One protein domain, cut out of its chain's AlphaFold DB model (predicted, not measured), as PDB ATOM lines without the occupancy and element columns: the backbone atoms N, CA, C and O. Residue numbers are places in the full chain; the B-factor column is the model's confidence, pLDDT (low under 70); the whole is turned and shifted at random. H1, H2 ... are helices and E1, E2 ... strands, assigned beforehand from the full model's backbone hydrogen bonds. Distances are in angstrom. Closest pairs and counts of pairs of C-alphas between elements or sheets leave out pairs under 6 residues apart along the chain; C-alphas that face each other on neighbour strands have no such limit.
ATOM      1  N   MET A   8     211.103 203.926 143.371       89.12
ATOM      2  CA  MET A   8     211.391 202.775 142.509       89.12
ATOM      3  C   MET A   8     212.352 201.776 143.169       89.12
ATOM      4  O   MET A   8     212.151 200.562 143.077       89.12
ATOM      5  N   ALA A   9     213.385 202.269 143.861       89.50
ATOM      6  CA  ALA A   9     214.300 201.410 144.601       89.50
ATOM      7  C   ALA A   9     213.591 200.735 145.784       89.50
ATOM      8  O   ALA A   9     213.803 199.540 145.994       89.50
ATOM      9  N   VAL A  10     212.715 201.455 146.503       90.44
ATOM     10  CA  VAL A  10     211.889 200.869 147.573       90.44
ATOM     11  C   VAL A  10     211.074 199.693 147.040       90.44
ATOM     12  O   VAL A  10     211.155 198.601 147.597       90.44
ATOM     13  N   ASN A  11     210.334 199.883 145.946       89.94
ATOM     14  CA  ASN A  11     209.441 198.857 145.402       89.94
ATOM     15  C   ASN A  11     210.196 197.582 145.005       89.94
ATOM     16  O   ASN A  11     209.753 196.470 145.300       89.94
ATOM     17  N   ARG A  12     211.382 197.731 144.402       91.62
ATOM     18  CA  ARG A  12     212.251 196.596 144.067       91.62
ATOM     19  C   ARG A  12     212.724 195.852 145.316       91.62
ATOM     20  O   ARG A  12     212.680 194.623 145.354       91.62
ATOM     21  N   VAL A  13     213.176 196.592 146.327       91.19
ATOM     22  CA  VAL A  13     213.707 196.021 147.570       91.19
ATOM     23  C   VAL A  13     212.608 195.321 148.365       91.19
ATOM     24  O   VAL A  13     212.814 194.186 148.786       91.19
ATOM     25  N   ILE A  14     211.425 195.926 148.501       90.75
ATOM     26  CA  ILE A  14     210.281 195.307 149.185       90.75
ATOM     27  C   ILE A  14     209.912 193.985 148.516       90.75
ATOM     28  O   ILE A  14     209.785 192.981 149.206       90.75
ATOM     29  N   LYS A  15     209.812 193.944 147.181       90.81
ATOM     30  CA  LYS A  15     209.492 192.701 146.460       90.81
ATOM     31  C   LYS A  15     210.528 191.602 146.721       90.81
ATOM     32  O   LYS A  15     210.160 190.450 146.934       90.81
ATOM     33  N   SER A  16     211.813 191.957 146.717       91.81
ATOM     34  CA  SER A  16     212.903 191.013 146.980       91.81
ATOM     35  C   SER A  16     212.875 190.486 148.420       91.81
ATOM     36  O   SER A  16     212.945 189.274 148.617       91.81
ATOM     37  N   ILE A  17     212.702 191.373 149.404       90.94
ATOM     38  CA  ILE A  17     212.642 191.015 150.827       90.94
ATOM     39  C   ILE A  17     211.417 190.149 151.115       90.94
ATOM     40  O   ILE A  17     211.559 189.109 151.751       90.94
ATOM     41  N   THR A  18     210.237 190.527 150.618       90.06
ATOM     42  CA  THR A  18     209.010 189.743 150.808       90.06
ATOM     43  C   THR A  18     209.177 188.328 150.268       90.06
ATOM     44  O   THR A  18     208.955 187.368 150.995       90.06
ATOM     45  N   ASN A  19     209.684 188.191 149.039       91.56
ATOM     46  CA  ASN A  19     209.921 186.883 148.433       91.56
ATOM     47  C   ASN A  19     210.959 186.049 149.205       91.56
ATOM     48  O   ASN A  19     210.835 184.830 149.301       91.56
ATOM     49  N   TRP A  20     211.996 186.687 149.755       93.56
ATOM     50  CA  TRP A  20     213.006 185.991 150.548       93.56
ATOM     51  C   TRP A  20     212.435 185.494 151.880       93.56
ATOM     52  O   TRP A  20     212.623 184.329 152.220       93.56
ATOM     53  N   ILE A  21     211.681 186.334 152.595       91.88
ATOM     54  CA  ILE A  21     211.045 185.978 153.871       91.88
ATOM     55  C   ILE A  21     210.037 184.839 153.676       91.88
ATOM     56  O   ILE A  21     210.066 183.859 154.419       91.88
ATOM     57  N   GLU A  22     209.195 184.920 152.648       90.62
ATOM     58  CA  GLU A  22     208.175 183.901 152.379       90.62
ATOM     59  C   GLU A  22     208.788 182.559 151.966       90.62
ATOM     60  O   GLU A  22     208.298 181.511 152.376       90.62
ATOM     61  N   ARG A  23     209.882 182.562 151.192       92.25
ATOM     62  CA  ARG A  23     210.492 181.322 150.680       92.25
ATOM     63  C   ARG A  23     211.525 180.691 151.603       92.25
ATOM     64  O   ARG A  23     211.719 179.484 151.537       92.25
ATOM     65  N   LYS A  24     212.269 181.494 152.367       92.69
ATOM     66  CA  LYS A  24     213.391 181.009 153.190       92.69
ATOM     67  C   LYS A  24     213.029 180.867 154.658       92.69
ATOM     68  O   LYS A  24     213.532 179.954 155.300       92.69
ATOM     69  N   LEU A  25     212.176 181.749 155.174       92.38
ATOM     70  CA  LEU A  25     211.736 181.729 156.571       92.38
ATOM     71  C   LEU A  25     210.304 181.196 156.727       92.38
ATOM     72  O   LEU A  25     209.883 180.960 157.854       92.38
ATOM     73  N   PHE A  26     209.567 181.010 155.623       87.50
ATOM     74  CA  PHE A  26     208.169 180.555 155.609       87.50
ATOM     75  C   PHE A  26     207.224 181.441 156.439       87.50
ATOM     76  O   PHE A  26     206.201 180.989 156.952       87.50
ATOM     77  N   LEU A  27     207.553 182.730 156.563       91.44
ATOM     78  CA  LEU A  27     206.740 183.708 157.284       91.44
ATOM     79  C   LEU A  27     205.830 184.465 156.315       91.44
ATOM     80  O   LEU A  27     206.266 184.913 155.256       91.44
ATOM     81  N   LYS A  28     204.570 184.678 156.715       87.06
ATOM     82  CA  LYS A  28     203.615 185.487 155.952       87.06
ATOM     83  C   LYS A  28     203.864 186.973 156.195       87.06
ATOM     84  O   LYS A  28     203.702 187.466 157.312       87.06
ATOM     85  N   VAL A  29     204.199 187.706 155.139       85.25
ATOM     86  CA  VAL A  29     204.385 189.155 155.223       85.25
ATOM     87  C   VAL A  29     203.027 189.856 155.255       85.25
ATOM     88  O   VAL A  29     202.146 189.601 154.437       85.25
ATOM     89  N   ASN A  30     202.849 190.786 156.197       83.75
ATOM     90  CA  ASN A  30     201.658 191.630 156.240       83.75
ATOM     91  C   ASN A  30     201.865 192.900 155.397       83.75
ATOM     92  O   ASN A  30     202.330 193.924 155.900       83.75
ATOM     93  N   ALA A  31     201.476 192.835 154.122       76.81
ATOM     94  CA  ALA A  31     201.604 193.944 153.176       76.81
ATOM     95  C   ALA A  31     200.852 195.218 153.609       76.81
ATOM     96  O   ALA A  31     201.310 196.316 153.318       76.81
ATOM     97  N   SER A  32     199.751 195.097 154.360       71.62
ATOM     98  CA  SER A  32     198.973 196.262 154.815       71.62
ATOM     99  C   SER A  32     199.720 197.135 155.834       71.62
ATOM    100  O   SER A  32     199.509 198.347 155.903       71.62
ATOM    101  N   LYS A  33     200.627 196.532 156.616       75.56
ATOM    102  CA  LYS A  33     201.474 197.243 157.588       75.56
ATOM    103  C   LYS A  33     202.731 197.829 156.939       75.56
ATOM    104  O   LYS A  33     203.286 198.798 157.456       75.56
ATOM    105  N   THR A  34     203.171 197.272 155.812       77.94
ATOM    106  CA  THR A  34     204.355 197.726 155.076       77.94
ATOM    107  C   THR A  34     204.006 198.946 154.229       77.94
ATOM    108  O   THR A  34     203.509 198.823 153.114       77.94
ATOM    109  N   LYS A  35     204.267 200.147 154.752       80.00
ATOM    110  CA  LYS A  35     203.986 201.406 154.050       80.00
ATOM    111  C   LYS A  35     205.259 202.006 153.456       80.00
ATOM    112  O   LYS A  35     206.264 202.155 154.149       80.00
ATOM    113  N   VAL A  36     205.194 202.409 152.188       79.81
ATOM    114  CA  VAL A  36     206.204 203.274 151.563       79.81
ATOM    115  C   VAL A  36     205.873 204.707 151.956       79.81
ATOM    116  O   VAL A  36     204.889 205.273 151.491       79.81
ATOM    117  N   VAL A  37     206.647 205.272 152.880       80.75
ATOM    118  CA  VAL A  37     206.386 206.611 153.421       80.75
ATOM    119  C   VAL A  37     207.679 207.404 153.450       80.75
ATOM    120  O   VAL A  37     208.749 206.885 153.769       80.75
ATOM    121  N   ARG A  38     207.576 208.696 153.136       79.19
ATOM    122  CA  ARG A  38     208.684 209.633 153.299       79.19
ATOM    123  C   ARG A  38     209.072 209.715 154.773       79.19
ATOM    124  O   ARG A  38     208.208 209.776 155.643       79.19
ATOM    125  N   LEU A  39     210.375 209.778 155.041       74.94
ATOM    126  CA  LEU A  39     210.928 209.698 156.395       74.94
ATOM    127  C   LEU A  39     210.284 210.685 157.390       74.94
ATOM    128  O   LEU A  39     210.132 210.361 158.559       74.94
ATOM    129  N   THR A  40     209.819 211.841 156.904       73.12
ATOM    130  CA  THR A  40     209.161 212.883 157.705       73.12
ATOM    131  C   THR A  40     207.797 212.516 158.295       73.12
ATOM    132  O   THR A  40     207.322 213.206 159.191       73.12
ATOM    133  N   ARG A  41     207.139 211.475 157.777       74.06
ATOM    134  CA  ARG A  41     205.808 211.014 158.216       74.06
ATOM    135  C   ARG A  41     205.835 209.575 158.740       74.06
ATOM    136  O   ARG A  41     204.787 208.976 158.945       74.06
ATOM    137  N   CYS A  42     207.024 208.992 158.874       77.94
ATOM    138  CA  CYS A  42     207.181 207.632 159.361       77.94
ATOM    139  C   CYS A  42     207.331 207.649 160.882       77.94
ATOM    140  O   CYS A  42     208.222 208.313 161.413       77.94
ATOM    141  N   GLU A  43     206.460 206.902 161.552       81.44
ATOM    142  CA  GLU A  43     206.582 206.578 162.967       81.44
ATOM    143  C   GLU A  43     207.258 205.218 163.099       81.44
ATOM    144  O   GLU A  43     206.828 204.227 162.499       81.44
ATOM    145  N   TYR A  44     208.331 205.159 163.876       81.88
ATOM    146  CA  TYR A  44     209.043 203.924 164.155       81.88
ATOM    147  C   TYR A  44     209.416 203.874 165.632       81.88
ATOM    148  O   TYR A  44     210.085 204.770 166.133       81.88
ATOM    149  N   LEU A  45     208.957 202.826 166.326       84.88
ATOM    150  CA  LEU A  45     209.222 202.595 167.753       84.88
ATOM    151  C   LEU A  45     208.858 203.789 168.664       84.88
ATOM    152  O   LEU A  45     209.533 204.031 169.656       84.88
ATOM    153  N   GLY A  46     207.801 204.540 168.327       82.44
ATOM    154  CA  GLY A  46     207.371 205.718 169.097       82.44
ATOM    155  C   GLY A  46     208.129 207.009 168.770       82.44
ATOM    156  O   GLY A  46     208.013 207.989 169.504       82.44
ATOM    157  N   PHE A  47     208.895 207.025 167.678       84.06
ATOM    158  CA  PHE A  47     209.622 208.197 167.206       84.06
ATOM    159  C   PHE A  47     209.205 208.593 165.789       84.06
ATOM    160  O   PHE A  47     209.057 207.744 164.908       84.06
ATOM    161  N   THR A  48     209.106 209.897 165.547       83.38
ATOM    162  CA  THR A  48     208.939 210.499 164.223       83.38
ATOM    163  C   THR A  48     210.206 211.259 163.851       83.38
ATOM    164  O   THR A  48     210.749 212.035 164.642       83.38
ATOM    165  N   PHE A  49     210.677 211.072 162.622       80.81
ATOM    166  CA  PHE A  49     211.843 211.784 162.109       80.81
ATOM    167  C   PHE A  49     211.394 213.074 161.432       80.81
ATOM    168  O   PHE A  49     210.497 213.057 160.605       80.81
ATOM    169  N   LEU A  50     212.022 214.202 161.747       79.56
ATOM    170  CA  LEU A  50     211.756 215.490 161.115       79.56
ATOM    171  C   LEU A  50     213.034 215.998 160.457       79.56
ATOM    172  O   LEU A  50     214.122 215.907 161.026       79.56
ATOM    173  N   LYS A  51     212.904 216.552 159.252       74.44
ATOM    174  CA  LYS A  51     214.010 217.212 158.557       74.44
ATOM    175  C   LYS A  51     213.813 218.717 158.688       74.44
ATOM    176  O   LYS A  51     212.853 219.235 158.127       74.44
ATOM    177  N   ASN A  52     214.694 219.402 159.416       71.19
ATOM    178  CA  ASN A  52     214.645 220.859 159.550       71.19
ATOM    179  C   ASN A  52     215.986 221.475 159.137       71.19
ATOM    180  O   ASN A  52     217.010 221.099 159.706       71.19
ATOM    181  N   GLY A  53     215.962 222.377 158.147       65.00
ATOM    182  CA  GLY A  53     217.036 223.304 157.731       65.00
ATOM    183  C   GLY A  53     218.412 222.746 157.323       65.00
ATOM    184  O   GLY A  53     219.158 223.443 156.653       65.00
ATOM    185  N   GLY A  54     218.757 221.510 157.691       71.94
ATOM    186  CA  GLY A  54     220.088 220.922 157.502       71.94
ATOM    187  C   GLY A  54     220.353 219.658 158.331       71.94
ATOM    188  O   GLY A  54     221.258 218.902 157.997       71.94
ATOM    189  N   GLY A  55     219.540 219.371 159.358       76.44
ATOM    190  CA  GLY A  55     219.705 218.202 160.231       76.44
ATOM    191  C   GLY A  55     218.456 217.326 160.345       76.44
ATOM    192  O   GLY A  55     217.324 217.781 160.144       76.44
ATOM    193  N   TRP A  56     218.671 216.054 160.690       80.12
ATOM    194  CA  TRP A  56     217.608 215.140 161.109       80.12
ATOM    195  C   TRP A  56     217.386 215.287 162.612       80.12
ATOM    196  O   TRP A  56     218.325 215.166 163.395       80.12
ATOM    197  N   LYS A  57     216.145 215.553 163.014       79.56
ATOM    198  CA  LYS A  57     215.725 215.590 164.416       79.56
ATOM    199  C   LYS A  57     214.754 214.453 164.682       79.56
ATOM    200  O   LYS A  57     213.916 214.135 163.839       79.56
ATOM    201  N   VAL A  58     214.866 213.857 165.861       81.12
ATOM    202  CA  VAL A  58     213.951 212.822 166.335       81.12
ATOM    203  C   VAL A  58     212.962 213.483 167.289       81.12
ATOM    204  O   VAL A  58     213.370 214.167 168.224       81.12
ATOM    205  N   LYS A  59     211.665 213.317 167.033       80.06
ATOM    206  CA  LYS A  59     210.584 213.755 167.918       80.06
ATOM    207  C   LYS A  59     209.897 212.515 168.479       80.06
ATOM    208  O   LYS A  59     209.665 211.566 167.737       80.06
ATOM    209  N   LEU A  60     209.565 212.522 169.766       78.12
ATOM    210  CA  LEU A  60     208.686 211.504 170.337       78.12
ATOM    211  C   LEU A  60     207.298 211.638 169.706       78.12
ATOM    212  O   LEU A  60     206.741 212.736 169.629       78.12
ATOM    213  N   THR A  61     206.762 210.527 169.220       70.38
ATOM    214  CA  THR A  61     205.393 210.450 168.726       70.38
ATOM    215  C   THR A  61     204.469 210.480 169.938       70.38
ATOM    216  O   THR A  61     204.261 209.462 170.595       70.38
TER     217      THR A  61
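This is residues 8 to 61 of the 63 residues of an uncharacterized protein of Lactonifactor sp. BIOML-A7 (UniProt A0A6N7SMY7). A hairpin of two strands, E1 and E2, stands at one end of a long, loose shape, and a single helix, H1, makes the other end. H1 runs away from the hairpin, and the long link of residues 26 to 46, with no named element, folds back from the helix to the strands. The printed part has 54 residues, with the named elements in the order H1, E1, E2; the sheet E1 - E2 is antiparallel, and the class is mixed, helices and strands. The whole is loose, with a radius of gyration of the C-alphas of 14.5 A, and elongated, spanning 42 by 24 by 16 A.

E1 is residues 47 to 52, 15.6 A from first to last C-alpha, beginning at C-alpha 47 (209.622, 208.197, 167.206). E2 is residues 55 to 60, 16.4 A long, ending at C-alpha 60 (208.686, 211.504, 170.337). H1 is residues 8 to 25, 25.3 A long, beginning at C-alpha 8 (211.391, 202.775, 142.509).

E1 and E2 form a hairpin with a tight link of 2 residues, their directions 148 degrees apart. The C-alphas of Phe 47 and Leu 60 face each other at 4.6 A. N 50 and O 57 are within hydrogen-bond range at 2.8 A, as are N 57 and O 50 at 2.9 A. Residues 43 to 44 pair antiparallel with residues 47 to 48 of E1. H1 and E2 are apart. In H1 every O i to N i+4 pair is within hydrogen-bond range.

The two C-alphas farthest apart, those of Phe 26 and Gly 53, are 43.7 A apart. The printed part has no cut. The link from H1 to E1 is long, with 21 residues. The mean pLDDT of the printed part is 83.0, and residue 53 is under 70.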